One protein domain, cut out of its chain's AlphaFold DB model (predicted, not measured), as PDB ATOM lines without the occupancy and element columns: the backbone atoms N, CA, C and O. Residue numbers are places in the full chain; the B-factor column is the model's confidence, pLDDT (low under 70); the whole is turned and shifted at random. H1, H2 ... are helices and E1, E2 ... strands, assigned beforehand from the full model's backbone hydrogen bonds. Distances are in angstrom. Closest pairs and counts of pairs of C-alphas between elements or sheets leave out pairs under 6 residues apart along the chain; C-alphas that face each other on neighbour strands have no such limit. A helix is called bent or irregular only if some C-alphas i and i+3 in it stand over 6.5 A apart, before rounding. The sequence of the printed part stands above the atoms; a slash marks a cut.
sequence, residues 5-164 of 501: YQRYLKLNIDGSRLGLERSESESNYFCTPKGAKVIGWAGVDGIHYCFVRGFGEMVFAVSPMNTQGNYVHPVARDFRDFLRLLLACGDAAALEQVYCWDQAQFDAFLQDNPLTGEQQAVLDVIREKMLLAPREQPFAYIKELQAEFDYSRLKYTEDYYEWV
ATOM      1  N   TYR A   5      -0.323  17.911  -8.514       92.25
ATOM      2  CA  TYR A   5      -0.031  19.155  -9.220       92.25
ATOM      3  C   TYR A   5      -0.837  19.298 -10.517       92.25
ATOM      4  O   TYR A   5      -1.460  20.328 -10.764       92.25
ATOM      5  N   GLN A   6      -0.927  18.240 -11.328       90.94
ATOM      6  CA  GLN A   6      -1.718  18.269 -12.564       90.94
ATOM      7  C   GLN A   6      -3.215  18.480 -12.308       90.94
ATOM      8  O   GLN A   6      -3.895  19.110 -13.117       90.94
ATOM      9  N   ARG A   7      -3.747  17.941 -11.205       92.44
ATOM     10  CA  ARG A   7      -5.137  18.181 -10.794       92.44
ATOM     11  C   ARG A   7      -5.346  19.630 -10.366       92.44
ATOM     12  O   ARG A   7      -6.324  20.226 -10.800       92.44
ATOM     13  N   TYR A   8      -4.415  20.188  -9.597       92.69
ATOM     14  CA  TYR A   8      -4.434  21.595  -9.197       92.69
ATOM     15  C   TYR A   8      -4.417  22.540 -10.405       92.69
ATOM     16  O   TYR A   8      -5.264  23.424 -10.499       92.69
ATOM     17  N   LEU A   9      -3.546  22.299 -11.393       91.00
ATOM     18  CA  LEU A   9      -3.476  23.130 -12.602       91.00
ATOM     19  C   LEU A   9      -4.812  23.202 -13.365       91.00
ATOM     20  O   LEU A   9      -5.137  24.248 -13.920       91.00
ATOM     21  N   LYS A  10      -5.605  22.119 -13.358       92.81
ATOM     22  CA  LYS A  10      -6.925  22.060 -14.017       92.81
ATOM     23  C   LYS A  10      -8.001  22.899 -13.330       92.81
ATOM     24  O   LYS A  10      -9.028  23.152 -13.952       92.81
ATOM     25  N   LEU A  11      -7.792  23.310 -12.078       90.62
ATOM     26  CA  LEU A  11      -8.727  24.185 -11.368       90.62
ATOM     27  C   LEU A  11      -8.661  25.634 -11.866       90.62
ATOM     28  O   LEU A  11      -9.557  26.406 -11.546       90.62
ATOM     29  N   ASN A  12      -7.635  25.986 -12.653       88.69
ATOM     30  CA  ASN A  12      -7.422  27.328 -13.204       88.69
ATOM     31  C   ASN A  12      -7.507  28.441 -12.142       88.69
ATOM     32  O   ASN A  12      -8.116  29.485 -12.358       88.69
ATOM     33  N   ILE A  13      -6.922  28.164 -10.977       89.06
ATOM     34  CA  ILE A  13      -6.859  29.079  -9.841       89.06
ATOM     35  C   ILE A  13      -5.814  30.164 -10.113       89.06
ATOM     36  O   ILE A  13      -4.723  29.864 -10.606       89.06
ATOM     37  N   ASP A  14      -6.140  31.401  -9.738       87.81
ATOM     38  CA  ASP A  14      -5.180  32.499  -9.655       87.81
ATOM     39  C   ASP A  14      -4.262  32.301  -8.436       87.81
ATOM     40  O   ASP A  14      -4.606  32.642  -7.305       87.81
ATOM     41  N   GLY A  15      -3.100  31.688  -8.672       86.38
ATOM     42  CA  GLY A  15      -2.106  31.410  -7.635       86.38
ATOM     43  C   GLY A  15      -1.379  32.650  -7.110       86.38
ATOM     44  O   GLY A  15      -0.784  32.570  -6.038       86.38
ATOM     45  N   SER A  16      -1.448  33.797  -7.803       88.75
ATOM     46  CA  SER A  16      -0.767  35.034  -7.374       88.75
ATOM     47  C   SER A  16      -1.224  35.495  -5.988       88.75
ATOM     48  O   SER A  16      -0.438  36.028  -5.212       88.75
ATOM     49  N   ARG A  17      -2.477  35.188  -5.633       90.38
ATOM     50  CA  ARG A  17      -3.072  35.507  -4.329       90.38
ATOM     51  C   ARG A  17      -2.456  34.751  -3.165       90.38
ATOM     52  O   ARG A  17      -2.648  35.176  -2.039       90.38
ATOM     53  N   LEU A  18      -1.750  33.656  -3.432       91.88
ATOM     54  CA  LEU A  18      -1.105  32.818  -2.421       91.88
ATOM     55  C   LEU A  18       0.426  32.847  -2.533       91.88
ATOM     56  O   LEU A  18       1.075  31.903  -2.088       91.88
ATOM     57  N   GLY A  19       1.003  33.837  -3.223       89.31
ATOM     58  CA  GLY A  19       2.446  33.881  -3.482       89.31
ATOM     59  C   GLY A  19       2.930  32.807  -4.468       89.31
ATOM     60  O   GLY A  19       4.047  32.308  -4.349       89.31
ATOM     61  N   LEU A  20       2.071  32.404  -5.415       90.69
ATOM     62  CA  LEU A  20       2.348  31.404  -6.456       90.69
ATOM     63  C   LEU A  20       1.993  31.935  -7.847       90.69
ATOM     64  O   LEU A  20       1.233  31.318  -8.606       90.69
ATOM     65  N   GLU A  21       2.528  33.103  -8.180       88.81
ATOM     66  CA  GLU A  21       2.350  33.716  -9.489       88.81
ATOM     67  C   GLU A  21       2.958  32.837 -10.595       88.81
ATOM     68  O   GLU A  21       3.990  32.183 -10.419       88.81
ATOM     69  N   ARG A  22       2.295  32.791 -11.754       83.00
ATOM     70  CA  ARG A  22       2.807  32.076 -12.926       83.00
ATOM     71  C   ARG A  22       3.554  33.054 -13.820       83.00
ATOM     72  O   ARG A  22       2.949  33.991 -14.321       83.00
ATOM     73  N   SER A  23       4.827  32.772 -14.079       72.81
ATOM     74  CA  SER A  23       5.589  33.452 -15.127       72.81
ATOM     75  C   SER A  23       5.628  32.601 -16.398       72.81
ATOM     76  O   SER A  23       5.709  31.372 -16.328       72.81
ATOM     77  N   GLU A  24       5.589  33.258 -17.559       62.81
ATOM     78  CA  GLU A  24       5.869  32.640 -18.862       62.81
ATOM     79  C   GLU A  24       7.380  32.528 -19.143       62.81
ATOM     80  O   GLU A  24       7.779  31.821 -20.070       62.81
ATOM     81  N   SER A  25       8.232  33.190 -18.346       61.09
ATOM     82  CA  SER A  25       9.690  33.116 -18.466       61.09
ATOM     83  C   SER A  25      10.286  32.037 -17.553       61.09
ATOM     84  O   SER A  25      10.051  32.010 -16.345       61.09
ATOM     85  N   GLU A  26      11.125  31.166 -18.119       60.62
ATOM     86  CA  GLU A  26      11.976  30.232 -17.364       60.62
ATOM     87  C   GLU A  26      13.258  30.938 -16.889       60.62
ATOM     88  O   GLU A  26      14.375  30.575 -17.263       60.62
ATOM     89  N   SER A  27      13.111  32.002 -16.099       64.12
ATOM     90  CA  SER A  27      14.262  32.693 -15.515       64.12
ATOM     91  C   SER A  27      14.782  31.882 -14.329       64.12
ATOM     92  O   SER A  27      14.182  31.898 -13.263       64.12
ATOM     93  N   ASN A  28      15.886  31.154 -14.503       77.69
ATOM     94  CA  ASN A  28      16.556  30.473 -13.392       77.69
ATOM     95  C   ASN A  28      17.554  31.430 -12.727       77.69
ATOM     96  O   ASN A  28      18.398  32.015 -13.402       77.69
ATOM     97  N   TYR A  29      17.471  31.560 -11.406       87.50
ATOM     98  CA  TYR A  29      18.460  32.275 -10.592       87.50
ATOM     99  C   TYR A  29      19.692  31.398 -10.348       87.50
ATOM    100  O   TYR A  29      19.584  30.171 -10.401       87.50
ATOM    101  N   PHE A  30      20.837  32.008 -10.018       88.88
ATOM    102  CA  PHE A  30      22.106  31.299  -9.776       88.88
ATOM    103  C   PHE A  30      21.977  30.159  -8.746       88.88
ATOM    104  O   PHE A  30      22.637  29.135  -8.867       88.88
ATOM    105  N   CYS A  31      21.084  30.307  -7.763       90.50
ATOM    106  CA  CYS A  31      20.801  29.330  -6.712       90.50
ATOM    107  C   CYS A  31      19.655  28.356  -7.018       90.50
ATOM    108  O   CYS A  31      19.245  27.588  -6.149       90.50
ATOM    109  N   THR A  32      19.148  28.336  -8.250       93.06
ATOM    110  CA  THR A  32      18.096  27.398  -8.665       93.06
ATOM    111  C   THR A  32      18.699  26.010  -8.911       93.06
ATOM    112  O   THR A  32      19.609  25.883  -9.739       93.06
ATOM    113  N   PRO A  33      18.212  24.934  -8.260       92.50
ATOM    114  CA  PRO A  33      18.748  23.594  -8.481       92.50
ATOM    115  C   PRO A  33      18.646  23.138  -9.942       92.50
ATOM    116  O   PRO A  33      17.660  23.359 -10.648       92.50
ATOM    117  N   LYS A  34      19.655  22.400 -10.402       91.12
ATOM    118  CA  LYS A  34      19.701  21.818 -11.740       91.12
ATOM    119  C   LYS A  34      18.538  20.850 -11.944       91.12
ATOM    120  O   LYS A  34      18.362  19.878 -11.212       91.12
ATOM    121  N   GLY A  35      17.778  21.078 -13.013       88.56
ATOM    122  CA  GLY A  35      16.587  20.284 -13.309       88.56
ATOM    123  C   GLY A  35      15.383  20.643 -12.439       88.56
ATOM    124  O   GLY A  35      14.465  19.822 -12.341       88.56
ATOM    125  N   ALA A  36      15.391  21.829 -11.822       92.06
ATOM    126  CA  ALA A  36      14.213  22.421 -11.220       92.06
ATOM    127  C   ALA A  36      13.122  22.671 -12.271       92.06
ATOM    128  O   ALA A  36      13.388  23.024 -13.420       92.06
ATOM    129  N   LYS A  37      11.876  22.482 -11.851       91.81
ATOM    130  CA  LYS A  37      10.670  22.894 -12.556       91.81
ATOM    131  C   LYS A  37       9.917  23.840 -11.637       91.81
ATOM    132  O   LYS A  37       9.335  23.385 -10.651       91.81
ATOM    133  N   VAL A  38       9.937  25.127 -11.965       92.69
ATOM    134  CA  VAL A  38       9.234  26.156 -11.195       92.69
ATOM    135  C   VAL A  38       7.721  25.922 -11.262       92.69
ATOM    136  O   VAL A  38       7.173  25.571 -12.311       92.69
ATOM    137  N   ILE A  39       7.060  26.056 -10.115       92.19
ATOM    138  CA  ILE A  39       5.614  25.859  -9.944       92.19
ATOM    139  C   ILE A  39       4.885  27.128  -9.489       92.19
ATOM    140  O   ILE A  39       3.659  27.171  -9.582       92.19
ATOM    141  N   GLY A  40       5.618  28.151  -9.045       91.88
ATOM    142  CA  GLY A  40       5.090  29.473  -8.716       91.88
ATOM    143  C   GLY A  40       6.185  30.427  -8.239       91.88
ATOM    144  O   GLY A  40       7.217  29.973  -7.744       91.88
ATOM    145  N   TRP A  41       5.944  31.726  -8.394       91.31
ATOM    146  CA  TRP A  41       6.813  32.823  -7.964       91.31
ATOM    147  C   TRP A  41       6.159  33.630  -6.845       91.31
ATOM    148  O   TRP A  41       4.946  33.852  -6.866       91.31
ATOM    149  N   ALA A  42       6.973  34.097  -5.903       87.00
ATOM    150  CA  ALA A  42       6.572  35.076  -4.905       87.00
ATOM    151  C   ALA A  42       7.111  36.452  -5.322       87.00
ATOM    152  O   ALA A  42       8.248  36.811  -5.023       87.00
ATOM    153  N   GLY A  43       6.291  37.206  -6.057       78.75
ATOM    154  CA  GLY A  43       6.629  38.556  -6.508       78.75
ATOM    155  C   GLY A  43       7.784  38.606  -7.514       78.75
ATOM    156  O   GLY A  43       7.951  37.709  -8.340       78.75
ATOM    157  N   VAL A  44       8.566  39.692  -7.464       71.00
ATOM    158  CA  VAL A  44       9.604  40.022  -8.465       71.00
ATOM    159  C   VAL A  44      11.039  39.821  -7.967       71.00
ATOM    160  O   VAL A  44      11.975  39.916  -8.757       71.00
ATOM    161  N   ASP A  45      11.221  39.492  -6.686       77.56
ATOM    162  CA  ASP A  45      12.534  39.406  -6.020       77.56
ATOM    163  C   ASP A  45      13.277  38.088  -6.303       77.56
ATOM    164  O   ASP A  45      14.336  37.803  -5.746       77.56
ATOM    165  N   GLY A  46      12.725  37.258  -7.188       86.06
ATOM    166  CA  GLY A  46      13.316  35.983  -7.583       86.06
ATOM    167  C   GLY A  46      13.015  34.807  -6.665       86.06
ATOM    168  O   GLY A  46      13.507  33.703  -6.911       86.06
ATOM    169  N   ILE A  47      12.189  35.014  -5.641       92.38
ATOM    170  CA  ILE A  47      11.713  33.951  -4.762       92.38
ATOM    171  C   ILE A  47      10.753  33.046  -5.539       92.38
ATOM    172  O   ILE A  47       9.785  33.514  -6.147       92.38
ATOM    173  N   HIS A  48      11.002  31.739  -5.521       94.12
ATOM    174  CA  HIS A  48      10.177  30.783  -6.253       94.12
ATOM    175  C   HIS A  48      10.098  29.412  -5.603       94.12
ATOM    176  O   HIS A  48      10.955  28.990  -4.832       94.12
ATOM    177  N   TYR A  49       9.056  28.680  -5.986       95.81
ATOM    178  CA  TYR A  49       8.820  27.307  -5.575       95.81
ATOM    179  C   TYR A  49       9.054  26.383  -6.754       95.81
ATOM    180  O   TYR A  49       8.613  26.668  -7.872       95.81
ATOM    181  N   CYS A  50       9.715  25.252  -6.532       95.06
ATOM    182  CA  CYS A  50       9.992  24.303  -7.603       95.06
ATOM    183  C   CYS A  50       9.944  22.840  -7.159       95.06
ATOM    184  O   CYS A  50      10.067  22.505  -5.981       95.06
ATOM    185  N   PHE A  51       9.791  21.960  -8.148       95.19
ATOM    186  CA  PHE A  51      10.149  20.550  -8.029       95.19
ATOM    187  C   PHE A  51      11.555  20.339  -8.568       95.19
ATOM    188  O   PHE A  51      11.876  20.873  -9.626       95.19
ATOM    189  N   VAL A  52      12.356  19.486  -7.935       92.94
ATOM    190  CA  VAL A  52      13.686  19.123  -8.447       92.94
ATOM    191  C   VAL A  52      13.661  17.703  -9.003       92.94
ATOM    192  O   VAL A  52      13.165  16.764  -8.369       92.94
ATOM    193  N   ARG A  53      14.201  17.518 -10.215       89.81
ATOM    194  CA  ARG A  53      14.299  16.196 -10.852       89.81
ATOM    195  C   ARG A  53      14.989  15.198  -9.911       89.81
ATOM    196  O   ARG A  53      16.105  15.427  -9.469       89.81
ATOM    197  N   GLY A  54      14.336  14.062  -9.666       88.38
ATOM    198  CA  GLY A  54      14.833  13.018  -8.758       88.38
ATOM    199  C   GLY A  54      14.225  13.047  -7.352       88.38
ATOM    200  O   GLY A  54      14.448  12.104  -6.596       88.38
ATOM    201  N   PHE A  55      13.407  14.056  -7.026       90.25
ATOM    202  CA  PHE A  55      12.736  14.197  -5.723       90.25
ATOM    203  C   PHE A  55      11.199  14.108  -5.804       90.25
ATOM    204  O   PHE A  55      10.498  14.403  -4.843       90.25
ATOM    205  N   GLY A  56      10.650  13.669  -6.941       91.12
ATOM    206  CA  GLY A  56       9.201  13.522  -7.116       91.12
ATOM    207  C   GLY A  56       8.467  14.867  -7.120       91.12
ATOM    208  O   GLY A  56       8.883  15.784  -7.821       91.12
ATOM    209  N   GLU A  57       7.366  14.963  -6.368       94.25
ATOM    210  CA  GLU A  57       6.602  16.212  -6.174       94.25
ATOM    211  C   GLU A  57       7.003  16.957  -4.886       94.25
ATOM    212  O   GLU A  57       6.234  17.791  -4.413       94.25
ATOM    213  N   MET A  58       8.170  16.660  -4.299       97.75
ATOM    214  CA  MET A  58       8.705  17.434  -3.174       97.75
ATOM    215  C   MET A  58       8.885  18.896  -3.591       97.75
ATOM    216  O   MET A  58       9.496  19.171  -4.627       97.75
ATOM    217  N   VAL A  59       8.342  19.811  -2.792       98.19
ATOM    218  CA  VAL A  59       8.382  21.251  -3.061       98.19
ATOM    219  C   VAL A  59       9.546  21.872  -2.309       98.19
ATOM    220  O   VAL A  59       9.682  21.683  -1.099       98.19
ATOM    221  N   PHE A  60      10.347  22.639  -3.039       97.88
ATOM    222  CA  PHE A  60      11.430  23.455  -2.509       97.88
ATOM    223  C   PHE A  60      11.070  24.929  -2.650       97.88
ATOM    224  O   PHE A  60      10.567  25.323  -3.704       97.88
ATOM    225  N   ALA A  61      11.347  25.718  -1.616       96.88
ATOM    226  CA  ALA A  61      11.427  27.167  -1.707       96.88
ATOM    227  C   ALA A  61      12.867  27.558  -2.062       96.88
ATOM    228  O   ALA A  61      13.816  26.999  -1.507       96.88
ATOM    229  N   VAL A  62      13.019  28.486  -3.001       95.12
ATOM    230  CA  VAL A  62      14.300  29.034  -3.448       95.12
ATOM    231  C   VAL A  62      14.246  30.543  -3.261       95.12
ATOM    232  O   VAL A  62      13.353  31.194  -3.803       95.12
ATOM    233  N   SER A  63      15.200  31.087  -2.514       93.56
ATOM    234  CA  SER A  63      15.263  32.506  -2.175       93.56
ATOM    235  C   SER A  63      16.681  33.028  -2.395       93.56
ATOM    236  O   SER A  63      17.572  32.728  -1.600       93.56
ATOM    237  N   PRO A  64      16.930  33.784  -3.483       89.38
ATOM    238  CA  PRO A  64      18.250  34.342  -3.790       89.38
ATOM    239  C   PRO A  64      18.776  35.328  -2.740       89.38
ATOM    240  O   PRO A  64      19.974  35.591  -2.714       89.38
ATOM    241  N   MET A  65      17.890  35.853  -1.886       86.38
ATOM    242  CA  MET A  65      18.219  36.836  -0.854       86.38
ATOM    243  C   MET A  65      18.631  36.228   0.489       86.38
ATOM    244  O   MET A  65      18.996  36.964   1.406       86.38
ATOM    245  N   ASN A  66      18.589  34.902   0.617       87.25
ATOM    246  CA  ASN A  66      19.015  34.224   1.834       87.25
ATOM    247  C   ASN A  66      20.531  34.291   2.054       87.25
ATOM    248  O   ASN A  66      21.313  34.629   1.160       87.25
ATOM    249  N   THR A  67      20.949  33.931   3.270       80.00
ATOM    250  CA  THR A  67      22.364  33.841   3.631       80.00
ATOM    251  C   THR A  67      23.110  32.875   2.714       80.00
ATOM    252  O   THR A  67      22.567  31.876   2.232       80.00
ATOM    253  N   GLN A  68      24.381  33.187   2.464       79.81
ATOM    254  CA  GLN A  68      25.221  32.439   1.539       79.81
ATOM    255  C   GLN A  68      25.256  30.947   1.895       79.81
ATOM    256  O   GLN A  68      25.533  30.575   3.030       79.81
ATOM    257  N   GLY A  69      24.924  30.096   0.920       79.56
ATOM    258  CA  GLY A  69      24.814  28.644   1.096       79.56
ATOM    259  C   GLY A  69      23.441  28.137   1.564       79.56
ATOM    260  O   GLY A  69      23.193  26.938   1.463       79.56
ATOM    261  N   ASN A  70      22.516  29.014   1.979       87.50
ATOM    262  CA  ASN A  70      21.193  28.662   2.522       87.50
ATOM    263  C   ASN A  70      20.029  29.137   1.633       87.50
ATOM    264  O   ASN A  70      19.011  29.643   2.109       87.50
ATOM    265  N   TYR A  71      20.165  28.979   0.319       92.38
ATOM    266  CA  TYR A  71      19.203  29.514  -0.651       92.38
ATOM    267  C   TYR A  71      17.993  28.619  -0.928       92.38
ATOM    268  O   TYR A  71      16.991  29.108  -1.444       92.38
ATOM    269  N   VAL A  72      18.083  27.315  -0.648       94.75
ATOM    270  CA  VAL A  72      17.069  26.328  -1.050       94.75
ATOM    271  C   VAL A  72      16.657  25.480   0.136       94.75
ATOM    272  O   VAL A  72      17.502  24.812   0.720       94.75
ATOM    273  N   HIS A  73      15.356  25.436   0.422       97.06
ATOM    274  CA  HIS A  73      14.804  24.704   1.562       97.06
ATOM    275  C   HIS A  73      13.634  23.813   1.135       97.06
ATOM    276  O   HIS A  73      12.729  24.289   0.442       97.06
ATOM    277  N   PRO A  74      13.599  22.524   1.519       97.69
ATOM    278  CA  PRO A  74      12.414  21.701   1.317       97.69
ATOM    279  C   PRO A  74      11.283  22.197   2.230       97.69
ATOM    280  O   PRO A  74      11.470  22.361   3.435       97.69
ATOM    281  N   VAL A  75      10.099  22.413   1.658       97.50
ATOM    282  CA  VAL A  75       8.923  22.916   2.396       97.50
ATOM    283  C   VAL A  75       7.790  21.898   2.464       97.50
ATOM    284  O   VAL A  75       6.976  21.942   3.378       97.50
ATOM    285  N   ALA A  76       7.729  20.941   1.533       98.06
ATOM    286  CA  ALA A  76       6.747  19.863   1.579       98.06
ATOM    287  C   ALA A  76       7.258  18.588   0.908       98.06
ATOM    288  O   ALA A  76       7.853  18.647  -0.167       98.06
ATOM    289  N   ARG A  77       6.960  17.422   1.498       97.19
ATOM    290  CA  ARG A  77       7.331  16.098   0.955       97.19
ATOM    291  C   ARG A  77       6.665  15.798  -0.387       97.19
ATOM    292  O   ARG A  77       7.223  15.055  -1.190       97.19
ATOM    293  N   ASP A  78       5.495  16.379  -0.629       97.19
ATOM    294  CA  ASP A  78       4.810  16.342  -1.912       97.19
ATOM    295  C   ASP A  78       3.925  17.588  -2.116       97.19
ATOM    296  O   ASP A  78       3.692  18.384  -1.201       97.19
ATOM    297  N   PHE A  79       3.389  17.754  -3.328       97.00
ATOM    298  CA  PHE A  79       2.537  18.898  -3.656       97.00
ATOM    299  C   PHE A  79       1.195  18.893  -2.902       97.00
ATOM    300  O   PHE A  79       0.574  19.938  -2.727       97.00
ATOM    301  N   ARG A  80       0.718  17.731  -2.434       97.06
ATOM    302  CA  ARG A  80      -0.505  17.660  -1.625       97.06
ATOM    303  C   ARG A  80      -0.256  18.272  -0.253       97.06
ATOM    304  O   ARG A  80      -1.078  19.065   0.200       97.06
ATOM    305  N   ASP A  81       0.854  17.924   0.379       98.06
ATOM    306  CA  ASP A  81       1.277  18.500   1.650       98.06
ATOM    307  C   ASP A  81       1.539  20.000   1.518       98.06
ATOM    308  O   ASP A  81       1.118  20.754   2.390       98.06
ATOM    309  N   PHE A  82       2.099  20.447   0.393       98.06
ATOM    310  CA  PHE A  82       2.250  21.873   0.103       98.06
ATOM    311  C   PHE A  82       0.904  22.617   0.101       98.06
ATOM    312  O   PHE A  82       0.754  23.626   0.783       98.06
ATOM    313  N   LEU A  83      -0.127  22.080  -0.565       97.44
ATOM    314  CA  LEU A  83      -1.472  22.673  -0.521       97.44
ATOM    315  C   LEU A  83      -2.073  22.670   0.894       97.44
ATOM    316  O   LEU A  83      -2.766  23.611   1.271       97.44
ATOM    317  N   ARG A  84      -1.818  21.627   1.696       98.25
ATOM    318  CA  ARG A  84      -2.267  21.575   3.100       98.25
ATOM    319  C   ARG A  84      -1.561  22.610   3.976       98.25
ATOM    320  O   ARG A  84      -2.170  23.086   4.931       98.25
ATOM    321  N   LEU A  85      -0.304  22.927   3.668       98.19
ATOM    322  CA  LEU A  85       0.448  23.992   4.321       98.19
ATOM    323  C   LEU A  85      -0.102  25.365   3.940       98.19
ATOM    324  O   LEU A  85      -0.370  26.148   4.838       98.19
ATOM    325  N   LEU A  86      -0.401  25.627   2.664       96.88
ATOM    326  CA  LEU A  86      -1.076  26.872   2.258       96.88
ATOM    327  C   LEU A  86      -2.441  27.035   2.940       96.88
ATOM    328  O   LEU A  86      -2.786  28.120   3.385       96.88
ATOM    329  N   LEU A  87      -3.206  25.949   3.092       97.12
ATOM    330  CA  LEU A  87      -4.467  25.974   3.842       97.12
ATOM    331  C   LEU A  87      -4.289  26.306   5.332       97.12
ATOM    332  O   LEU A  87      -5.251  26.756   5.948       97.12
ATOM    333  N   ALA A  88      -3.117  26.031   5.911       96.25
ATOM    334  CA  ALA A  88      -2.814  26.298   7.317       96.25
ATOM    335  C   ALA A  88      -2.191  27.687   7.528       96.25
ATOM    336  O   ALA A  88      -2.556  28.374   8.474       96.25
ATOM    337  N   CYS A  89      -1.275  28.089   6.647       95.31
ATOM    338  CA  CYS A  89      -0.483  29.315   6.764       95.31
ATOM    339  C   CYS A  89      -1.075  30.493   5.983       95.31
ATOM    340  O   CYS A  89      -0.645  31.627   6.143       95.31
ATOM    341  N   GLY A  90      -2.033  30.230   5.099       93.06
ATOM    342  CA  GLY A  90      -2.716  31.224   4.284       93.06
ATOM    343  C   GLY A  90      -1.949  31.685   3.046       93.06
ATOM    344  O   GLY A  90      -2.549  31.811   1.981       93.06
ATOM    345  N   ASP A  91      -0.637  31.871   3.159       92.94
ATOM    346  CA  ASP A  91       0.223  32.345   2.075       92.94
ATOM    347  C   ASP A  91       1.536  31.549   2.006       92.94
ATOM    348  O   ASP A  91       1.993  30.977   3.003       92.94
ATOM    349  N   ALA A  92       2.147  31.492   0.821       94.00
ATOM    350  CA  ALA A  92       3.427  30.830   0.634       94.00
ATOM    351  C   ALA A  92       4.586  31.578   1.321       94.00
ATOM    352  O   ALA A  92       5.542  30.923   1.720       94.00
ATOM    353  N   ALA A  93       4.495  32.896   1.546       92.69
ATOM    354  CA  ALA A  93       5.545  33.693   2.194       92.69
ATOM    355  C   ALA A  93       6.009  33.107   3.542       92.69
ATOM    356  O   ALA A  93       7.206  33.042   3.812       92.69
ATOM    357  N   ALA A  94       5.076  32.591   4.349       93.69
ATOM    358  CA  ALA A  94       5.412  31.917   5.603       93.69
ATOM    359  C   ALA A  94       6.229  30.630   5.382       93.69
ATOM    360  O   ALA A  94       7.053  30.267   6.214       93.69
ATOM    361  N   LEU A  95       5.998  29.919   4.273       95.56
ATOM    362  CA  LEU A  95       6.676  28.663   3.943       95.56
ATOM    363  C   LEU A  95       8.104  28.884   3.447       95.56
ATOM    364  O   LEU A  95       8.943  28.011   3.645       95.56
ATOM    365  N   GLU A  96       8.381  30.014   2.801       93.50
ATOM    366  CA  GLU A  96       9.741  30.360   2.388       93.50
ATOM    367  C   GLU A  96      10.592  30.820   3.573       93.50
ATOM    368  O   GLU A  96      11.693  30.303   3.747       93.50
ATOM    369  N   GLN A  97      10.069  31.689   4.440       91.75
ATOM    370  CA  GLN A  97      10.849  32.290   5.531       91.75
ATOM    371  C   GLN A  97      11.040  31.376   6.753       91.75
ATOM    372  O   GLN A  97      11.968  31.566   7.538       91.75
ATOM    373  N   VAL A  98      10.219  30.330   6.912       94.62
ATOM    374  CA  VAL A  98      10.255  29.441   8.091       94.62
ATOM    375  C   VAL A  98      11.614  28.783   8.351       94.62
ATOM    376  O   VAL A  98      11.862  28.345   9.473       94.62
ATOM    377  N   TYR A  99      12.518  28.695   7.367       92.81
ATOM    378  CA  TYR A  99      13.829  28.061   7.550       92.81
ATOM    379  C   TYR A  99      14.655  28.709   8.677       92.81
ATOM    380  O   TYR A  99      15.265  27.983   9.462       92.81
ATOM    381  N   CYS A 100      14.603  30.038   8.829       91.69
ATOM    382  CA  CYS A 100      15.394  30.780   9.817       91.69
ATOM    383  C   CYS A 100      14.623  31.157  11.091       91.69
ATOM    384  O   CYS A 100      15.200  31.765  11.986       91.69
ATOM    385  N   TRP A 101      13.345  30.784  11.196       94.31
ATOM    386  CA  TRP A 101      12.499  31.143  12.337       94.31
ATOM    387  C   TRP A 101      12.423  30.071  13.419       94.31
ATOM    388  O   TRP A 101      12.477  28.870  13.132       94.31
ATOM    389  N   ASP A 102      12.217  30.510  14.657       94.50
ATOM    390  CA  ASP A 102      11.650  29.687  15.721       94.50
ATOM    391  C   ASP A 102      10.103  29.653  15.663       94.50
ATOM    392  O   ASP A 102       9.469  30.298  14.822       94.50
ATOM    393  N   GLN A 103       9.480  28.853  16.537       95.25
ATOM    394  CA  GLN A 103       8.021  28.691  16.568       95.25
ATOM    395  C   GLN A 103       7.305  30.015  16.878       95.25
ATOM    396  O   GLN A 103       6.257  30.287  16.300       95.25
ATOM    397  N   ALA A 104       7.866  30.847  17.761       95.00
ATOM    398  CA  ALA A 104       7.239  32.099  18.174       95.00
ATOM    399  C   ALA A 104       7.261  33.134  17.043       95.00
ATOM    400  O   ALA A 104       6.258  33.807  16.811       95.00
ATOM    401  N   GLN A 105       8.371  33.223  16.306       95.94
ATOM    402  CA  GLN A 105       8.496  34.069  15.118       95.94
ATOM    403  C   GLN A 105       7.535  33.629  14.007       95.94
ATOM    404  O   GLN A 105       6.888  34.472  13.387       95.94
ATOM    405  N   PHE A 106       7.392  32.317  13.793       96.50
ATOM    406  CA  PHE A 106       6.436  31.773  12.828       96.50
ATOM    407  C   PHE A 106       4.984  32.107  13.199       96.50
ATOM    408  O   PHE A 106       4.224  32.582  12.353       96.50
ATOM    409  N   ASP A 107       4.601  31.907  14.462       95.94
ATOM    410  CA  ASP A 107       3.244  32.200  14.936       95.94
ATOM    411  C   ASP A 107       2.938  33.705  14.882       95.94
ATOM    412  O   ASP A 107       1.853  34.099  14.443       95.94
ATOM    413  N   ALA A 108       3.906  34.551  15.255       96.56
ATOM    414  CA  ALA A 108       3.793  36.004  15.153       96.56
ATOM    415  C   ALA A 108       3.577  36.453  13.701       96.56
ATOM    416  O   ALA A 108       2.669  37.236  13.431       96.56
ATOM    417  N   PHE A 109       4.331  35.893  12.749       95.88
ATOM    418  CA  PHE A 109       4.163  36.216  11.333       95.88
ATOM    419  C   PHE A 109       2.747  35.903  10.830       95.88
ATOM    420  O   PHE A 109       2.152  36.720  10.127       95.88
ATOM    421  N   LEU A 110       2.181  34.749  11.200       95.00
ATOM    422  CA  LEU A 110       0.813  34.385  10.811       95.00
ATOM    423  C   LEU A 110      -0.244  35.287  11.460       95.00
ATOM    424  O   LEU A 110      -1.269  35.579  10.845       95.00
ATOM    425  N   GLN A 111      -0.003  35.726  12.695       95.00
ATOM    426  CA  GLN A 111      -0.897  36.643  13.397       95.00
ATOM    427  C   GLN A 111      -0.881  38.047  12.778       95.00
ATOM    428  O   GLN A 111      -1.942  38.657  12.622       95.00
ATOM    429  N   ASP A 112       0.300  38.537  12.406       94.44
ATOM    430  CA  ASP A 112       0.491  39.873  11.833       94.44
ATOM    431  C   ASP A 112       0.041  39.958  10.367       94.44
ATOM    432  O   ASP A 112      -0.250  41.045   9.866       94.44
ATOM    433  N   ASN A 113      -0.081  38.811   9.691       91.75
ATOM    434  CA  ASN A 113      -0.503  38.706   8.295       91.75
ATOM    435  C   ASN A 113      -1.808  37.894   8.161       91.75
ATOM    436  O   ASN A 113      -1.799  36.784   7.617       91.75
ATOM    437  N   PRO A 114      -2.954  38.418   8.641       91.56
ATOM    438  CA  PRO A 114      -4.223  37.711   8.559       91.56
ATOM    439  C   PRO A 114      -4.701  37.557   7.110       91.56
ATOM    440  O   PRO A 114      -4.519  38.432   6.263       91.56
ATOM    441  N   LEU A 115      -5.401  36.451   6.853       91.00
ATOM    442  CA  LEU A 115      -5.979  36.123   5.551       91.00
ATOM    443  C   LEU A 115      -6.915  37.215   5.022       91.00
ATOM    444  O   LEU A 115      -7.903  37.588   5.661       91.00
ATOM    445  N   THR A 116      -6.661  37.657   3.793       92.06
ATOM    446  CA  THR A 116      -7.590  38.517   3.056       92.06
ATOM    447  C   THR A 116      -8.791  37.716   2.535       92.06
ATOM    448  O   THR A 116      -8.722  36.502   2.335       92.06
ATOM    449  N   GLY A 117      -9.907  38.395   2.251       92.31
ATOM    450  CA  GLY A 117     -11.092  37.740   1.676       92.31
ATOM    451  C   GLY A 117     -10.831  37.084   0.312       92.31
ATOM    452  O   GLY A 117     -11.401  36.037   0.014       92.31
ATOM    453  N   GLU A 118      -9.935  37.660  -0.497       90.69
ATOM    454  CA  GLU A 118      -9.529  37.091  -1.790       90.69
ATOM    455  C   GLU A 118      -8.692  35.816  -1.611       90.69
ATOM    456  O   GLU A 118      -8.961  34.810  -2.271       90.69
ATOM    457  N   GLN A 119      -7.740  35.817  -0.669       93.25
ATOM    458  CA  GLN A 119      -6.975  34.622  -0.294       93.25
ATOM    459  C   GLN A 119      -7.888  33.512   0.230       93.25
ATOM    460  O   GLN A 119      -7.787  32.366  -0.212       93.25
ATOM    461  N   GLN A 120      -8.826  33.855   1.118       94.88
ATOM    462  CA  GLN A 120      -9.774  32.897   1.684       94.88
ATOM    463  C   GLN A 120     -10.604  32.210   0.591       94.88
ATOM    464  O   GLN A 120     -10.712  30.984   0.589       94.88
ATOM    465  N   ALA A 121     -11.121  32.973  -0.377       94.69
ATOM    466  CA  ALA A 121     -11.899  32.422  -1.485       94.69
ATOM    467  C   ALA A 121     -11.086  31.425  -2.330       94.69
ATOM    468  O   ALA A 121     -11.592  30.364  -2.703       94.69
ATOM    469  N   VAL A 122      -9.814  31.730  -2.603       95.19
ATOM    470  CA  VAL A 122      -8.921  30.822  -3.334       95.19
ATOM    471  C   VAL A 122      -8.647  29.544  -2.532       95.19
ATOM    472  O   VAL A 122      -8.742  28.435  -3.070       95.19
ATOM    473  N   LEU A 123      -8.350  29.676  -1.238       96.06
ATOM    474  CA  LEU A 123      -8.093  28.543  -0.348       96.06
ATOM    475  C   LEU A 123      -9.321  27.641  -0.185       96.06
ATOM    476  O   LEU A 123      -9.173  26.418  -0.158       96.06
ATOM    477  N   ASP A 124     -10.529  28.201  -0.144       96.06
ATOM    478  CA  ASP A 124     -11.767  27.421  -0.075       96.06
ATOM    479  C   ASP A 124     -11.975  26.579  -1.343       96.06
ATOM    480  O   ASP A 124     -12.297  25.391  -1.250       96.06
ATOM    481  N   VAL A 125     -11.669  27.127  -2.528       95.94
ATOM    482  CA  VAL A 125     -11.685  26.349  -3.779       95.94
ATOM    483  C   VAL A 125     -10.686  25.190  -3.716       95.94
ATOM    484  O   VAL A 125     -11.025  24.067  -4.104       95.94
ATOM    485  N   ILE A 126      -9.471  25.418  -3.202       95.31
ATOM    486  CA  ILE A 126      -8.471  24.353  -3.022       95.31
ATOM    487  C   ILE A 126      -9.007  23.290  -2.058       95.31
ATOM    488  O   ILE A 126      -8.992  22.102  -2.390       95.31
ATOM    489  N   ARG A 127      -9.524  23.705  -0.897       95.69
ATOM    490  CA  ARG A 127     -10.073  22.822   0.140       95.69
ATOM    491  C   ARG A 127     -11.161  21.909  -0.424       95.69
ATOM    492  O   ARG A 127     -11.068  20.688  -0.291       95.69
ATOM    493  N   GLU A 128     -12.152  22.489  -1.095       95.50
ATOM    494  CA  GLU A 128     -13.319  21.774  -1.616       95.50
ATOM    495  C   GLU A 128     -12.986  20.891  -2.820       95.50
ATOM    496  O   GLU A 128     -13.373  19.722  -2.867       95.50
ATOM    497  N   LYS A 129     -12.266  21.423  -3.816       95.38
ATOM    498  CA  LYS A 129     -12.018  20.706  -5.079       95.38
ATOM    499  C   LYS A 129     -10.916  19.658  -4.956       95.38
ATOM    500  O   LYS A 129     -10.922  18.675  -5.704       95.38
ATOM    501  N   MET A 130      -9.978  19.848  -4.028       93.81
ATOM    502  CA  MET A 130      -8.892  18.896  -3.778       93.81
ATOM    503  C   MET A 130      -9.174  17.959  -2.598       93.81
ATOM    504  O   MET A 130      -8.446  16.978  -2.450       93.81
ATOM    505  N   LEU A 131     -10.241  18.205  -1.822       95.44
ATOM    506  CA  LEU A 131     -10.628  17.436  -0.631       95.44
ATOM    507  C   LEU A 131      -9.488  17.368   0.398       95.44
ATOM    508  O   LEU A 131      -9.058  16.291   0.821       95.44
ATOM    509  N   LEU A 132      -8.957  18.537   0.757       96.56
ATOM    510  CA  LEU A 132      -7.820  18.678   1.667       96.56
ATOM    511  C   LEU A 132      -8.227  19.411   2.941       96.56
ATOM    512  O   LEU A 132      -9.044  20.319   2.909       96.56
ATOM    513  N   ALA A 133      -7.619  19.021   4.057       95.75
ATOM    514  CA  ALA A 133      -7.694  19.740   5.323       95.75
ATOM    515  C   ALA A 133      -6.361  20.462   5.574       95.75
ATOM    516  O   ALA A 133      -5.329  19.956   5.113       95.75
ATOM    517  N   PRO A 134      -6.357  21.593   6.303       97.06
ATOM    518  CA  PRO A 134      -5.119  22.259   6.699       97.06
ATOM    519  C   PRO A 134      -4.195  21.316   7.482       97.06
ATOM    520  O   PRO A 134      -4.618  20.310   8.064       97.06
ATOM    521  N   ARG A 135      -2.894  21.597   7.450       96.56
ATOM    522  CA  ARG A 135      -1.904  20.896   8.276       96.56
ATOM    523  C   ARG A 135      -2.032  21.353   9.734       96.56
ATOM    524  O   ARG A 135      -2.054  22.544   9.984       96.56
ATOM    525  N   GLU A 136      -2.094  20.413  10.680       92.69
ATOM    526  CA  GLU A 136      -2.292  20.730  12.110       92.69
ATOM    527  C   GLU A 136      -1.054  21.351  12.773       92.69
ATOM    528  O   GLU A 136      -1.187  22.196  13.648       92.69
ATOM    529  N   GLN A 137       0.148  20.954  12.349       95.31
ATOM    530  CA  GLN A 137       1.419  21.458  12.882       95.31
ATOM    531  C   GLN A 137       2.361  21.820  11.724       95.31
ATOM    532  O   GLN A 137       3.278  21.055  11.411       95.31
ATOM    533  N   PRO A 138       2.095  22.932  11.011       97.12
ATOM    534  CA  PRO A 138       2.864  23.307   9.827       97.12
ATOM    535  C   PRO A 138       4.341  23.564  10.154       97.12
ATOM    536  O   PRO A 138       5.198  23.025   9.461       97.12
ATOM    537  N   PHE A 139       4.643  24.289  11.238       97.88
ATOM    538  CA  PHE A 139       6.020  24.593  11.646       97.88
ATOM    539  C   PHE A 139       6.840  23.328  11.935       97.88
ATOM    540  O   PHE A 139       7.860  23.090  11.290       97.88
ATOM    541  N   ALA A 140       6.360  22.480  12.854       97.75
ATOM    542  CA  ALA A 140       7.064  21.261  13.253       97.75
ATOM    543  C   ALA A 140       7.319  20.327  12.059       97.75
ATOM    544  O   ALA A 140       8.416  19.796  11.915       97.75
ATOM    545  N   TYR A 141       6.337  20.192  11.160       98.38
ATOM    546  CA  TYR A 141       6.489  19.399   9.942       98.38
ATOM    547  C   TYR A 141       7.611  19.909   9.029       98.38
ATOM    548  O   TYR A 141       8.394  19.105   8.523       98.38
ATOM    549  N   ILE A 142       7.680  21.224   8.790       98.00
ATOM    550  CA  ILE A 142       8.695  21.793   7.895       98.00
ATOM    551  C   ILE A 142      10.083  21.667   8.528       98.00
ATOM    552  O   ILE A 142      11.015  21.243   7.849       98.00
ATOM    553  N   LYS A 143      10.220  21.951   9.829       97.56
ATOM    554  CA  LYS A 143      11.502  21.816  10.539       97.56
ATOM    555  C   LYS A 143      12.015  20.377  10.558       97.56
ATOM    556  O   LYS A 143      13.196  20.157  10.308       97.56
ATOM    557  N   GLU A 144      11.138  19.399  10.786       97.44
ATOM    558  CA  GLU A 144      11.492  17.975  10.703       97.44
ATOM    559  C   GLU A 144      11.957  17.604   9.286       97.44
ATOM    560  O   GLU A 144      13.007  16.986   9.114       97.44
ATOM    561  N   LEU A 145      11.231  18.050   8.255       97.62
ATOM    562  CA  LEU A 145      11.613  17.821   6.861       97.62
ATOM    563  C   LEU A 145      12.980  18.436   6.520       97.62
ATOM    564  O   LEU A 145      13.783  17.793   5.846       97.62
ATOM    565  N   GLN A 146      13.240  19.664   6.967       96.56
ATOM    566  CA  GLN A 146      14.505  20.363   6.737       96.56
ATOM    567  C   GLN A 146      15.675  19.687   7.456       96.56
ATOM    568  O   GLN A 146      16.751  19.593   6.874       96.56
ATOM    569  N   ALA A 147      15.466  19.189   8.679       93.00
ATOM    570  CA  ALA A 147      16.491  18.492   9.453       93.00
ATOM    571  C   ALA A 147      16.857  17.117   8.863       93.00
ATOM    572  O   ALA A 147      18.012  16.702   8.925       93.00
ATOM    573  N   GLU A 148      15.889  16.406   8.277       94.94
ATOM    574  CA  GLU A 148      16.112  15.092   7.655       94.94
ATOM    575  C   GLU A 148      16.731  15.164   6.249       94.94
ATOM    576  O   GLU A 148      17.199  14.150   5.719       94.94
ATOM    577  N   PHE A 149      16.672  16.321   5.591       94.94
ATOM    578  CA  PHE A 149      17.036  16.429   4.186       94.94
ATOM    579  C   PHE A 149      18.553  16.517   3.979       94.94
ATOM    580  O   PHE A 149      19.235  17.383   4.514       94.94
ATOM    581  N   ASP A 150      19.084  15.651   3.116       90.94
ATOM    582  CA  ASP A 150      20.478  15.710   2.676       90.94
ATOM    583  C   ASP A 150      20.639  16.708   1.515       90.94
ATOM    584  O   ASP A 150      20.450  16.372   0.338       90.94
ATOM    585  N   TYR A 151      21.021  17.942   1.859       90.00
ATOM    586  CA  TYR A 151      21.244  19.041   0.914       90.00
ATOM    587  C   TYR A 151      22.349  18.751  -0.113       90.00
ATOM    588  O   TYR A 151      22.307  19.300  -1.215       90.00
ATOM    589  N   SER A 152      23.279  17.825   0.162       86.31
ATOM    590  CA  SER A 152      24.344  17.453  -0.788       86.31
ATOM    591  C   SER A 152      23.807  16.788  -2.064       86.31
ATOM    592  O   SER A 152      24.494  16.728  -3.097       86.31
ATOM    593  N   ARG A 153      22.562  16.296  -2.016       90.25
ATOM    594  CA  ARG A 153      21.860  15.700  -3.157       90.25
ATOM    595  C   ARG A 153      21.352  16.744  -4.148       90.25
ATOM    596  O   ARG A 153      21.117  16.385  -5.304       90.25
ATOM    597  N   LEU A 154      21.191  18.002  -3.732       90.50
ATOM    598  CA  LEU A 154      20.915  19.101  -4.651       90.50
ATOM    599  C   LEU A 154      22.184  19.427  -5.435       90.50
ATOM    600  O   LEU A 154      23.293  19.436  -4.905       90.50
ATOM    601  N   LYS A 155      22.018  19.639  -6.737       90.62
ATOM    602  CA  LYS A 155      23.101  20.003  -7.648       90.62
ATOM    603  C   LYS A 155      22.729  21.304  -8.318       90.62
ATOM    604  O   LYS A 155      21.579  21.462  -8.710       90.62
ATOM    605  N   TYR A 156      23.703  22.177  -8.493       90.38
ATOM    606  CA  TYR A 156      23.521  23.488  -9.100       90.38
ATOM    607  C   TYR A 156      24.329  23.612 -10.395       90.38
ATOM    608  O   TYR A 156      25.069  22.692 -10.765       90.38
ATOM    609  N   THR A 157      24.120  24.703 -11.128       87.81
ATOM    610  CA  THR A 157      24.994  25.123 -12.233       87.81
ATOM    611  C   THR A 157      26.313  25.680 -11.689       87.81
ATOM    612  O   THR A 157      26.422  25.918 -10.491       87.81
ATOM    613  N   GLU A 158      27.316  25.865 -12.553       83.56
ATOM    614  CA  GLU A 158      28.631  26.388 -12.138       83.56
ATOM    615  C   GLU A 158      28.519  27.766 -11.475       83.56
ATOM    616  O   GLU A 158      29.128  27.965 -10.428       83.56
ATOM    617  N   ASP A 159      27.642  28.640 -11.988       83.56
ATOM    618  CA  ASP A 159      27.356  29.964 -11.424       83.56
ATOM    619  C   ASP A 159      27.137  29.902  -9.905       83.56
ATOM    620  O   ASP A 159      27.698  30.693  -9.160       83.56
ATOM    621  N   TYR A 160      26.394  28.912  -9.399       84.75
ATOM    622  CA  TYR A 160      26.181  28.755  -7.960       84.75
ATOM    623  C   TYR A 160      27.482  28.636  -7.165       84.75
ATOM    624  O   TYR A 160      27.626  29.264  -6.121       84.75
ATOM    625  N   TYR A 161      28.423  27.827  -7.645       80.56
ATOM    626  CA  TYR A 161      29.673  27.554  -6.940       80.56
ATOM    627  C   TYR A 161      30.685  28.699  -7.075       80.56
ATOM    628  O   TYR A 161      31.617  28.773  -6.281       80.56
ATOM    629  N   GLU A 162      30.492  29.610  -8.035       79.56
ATOM    630  CA  GLU A 162      31.228  30.878  -8.087       79.56
ATOM    631  C   GLU A 162      30.755  31.847  -6.991       79.56
ATOM    632  O   GLU A 162      31.567  32.558  -6.400       79.56
ATOM    633  N   TRP A 163      29.452  31.843  -6.682       72.56
ATOM    634  CA  TRP A 163      28.840  32.717  -5.672       72.56
ATOM    635  C   TRP A 163      28.795  32.116  -4.265       72.56
ATOM    636  O   TRP A 163      28.572  32.853  -3.307       72.56
ATOM    637  N   VAL A 164      28.994  30.807  -4.109       71.44
ATOM    638  CA  VAL A 164      29.002  30.118  -2.812       71.44
ATOM    639  C   VAL A 164      30.391  29.541  -2.558       71.44
ATOM    640  O   VAL A 164      30.739  28.530  -3.172       71.44
TER     641      VAL A 164
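This is residues 5 to 164 of the 501 residues of an uncharacterized protein of Desulfosporosinus lacus DSM 15449 (UniProt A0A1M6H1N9). A small, strongly twisted sheet of four strands, E1 to E4, sits in the middle, with helices H3, H4 and H7 gathered round its E4 end and the long stretch of residues 19 to 35 looping past its E1 end. H5 packs on H4, H6 packs on H3 at one end of the longest axis, and H8 lies at the other end. The printed part has 160 residues, with named elements in the order H1 H2 E1 E2 E3 E4 H3 H4 H5 H6 H7 H8; the sheet, E1 E2 E3 E4, is antiparallel and the class is mixed. It is compact, with a radius of gyration of the C-alphas of 15.1 A, and spans 44 by 36 by 27 A.

E1, residues 36 to 42, E2, 47 to 52, E3, 59 to 62, and E4, 72 to 76, form a meander, each strand the antiparallel neighbour of the one before. N 39 and O 49 are 2.8 A apart, N 62 and O 48 2.8 A, and N 61 and O 73 2.9 A, within hydrogen-bond range. H4, residues 93 to 100, runs across the strands, only just over E3, at a height over the sheet of 8.6 A and 79 degrees to E3 on the local plane. H4 is only just irregular: C-alphas 96 and 99 are 7.0 A apart. H7, residues 138 to 148, only grazes the sheet; its closest C-alphas to E4 are Ile 142 and Val 75, 5.6 A. H5, residues 103 to 112, forms a helical hairpin with H4, at a shallow tilt of 26 degrees, opposite ways, closest at the C-alphas of Phe 106 and Val 98, 6.5 A. H3, residues 79 to 89, stands only just at the sheet's level, 3.7 A. H6, residues 117 to 130, touches H3 with residues 123 to 127 alone, closest at the C-alphas of Leu 123 and Leu 87, 6.1 A. H6 also touches H2, residues 15 to 18, and only just touches H1, residues 5 to 9, with 3 pairs of C-alphas within 8 A. H8, residues 158 to 163, touches no helix. Every O i to N i+4 pair is within hydrogen-bond range in H1, H3, H5, H6, H7 and H8; H4 has 2 of 4, and H2 is too short for one.

H1 begins at C-alpha 5, (-0.031, 19.155, -9.220). E1 measures 16.1 A, E2 15.4 A, H7 15.7 A and H6 19.7 A. H8 ends at C-alpha 163, (28.840, 32.717, -5.672).

The farthest C-alphas, Glu 128 and Glu 162, are 45.9 A apart. The printed part has no cut; the link H2 to E1 is long. Residues 24 to 27 are under pLDDT 70.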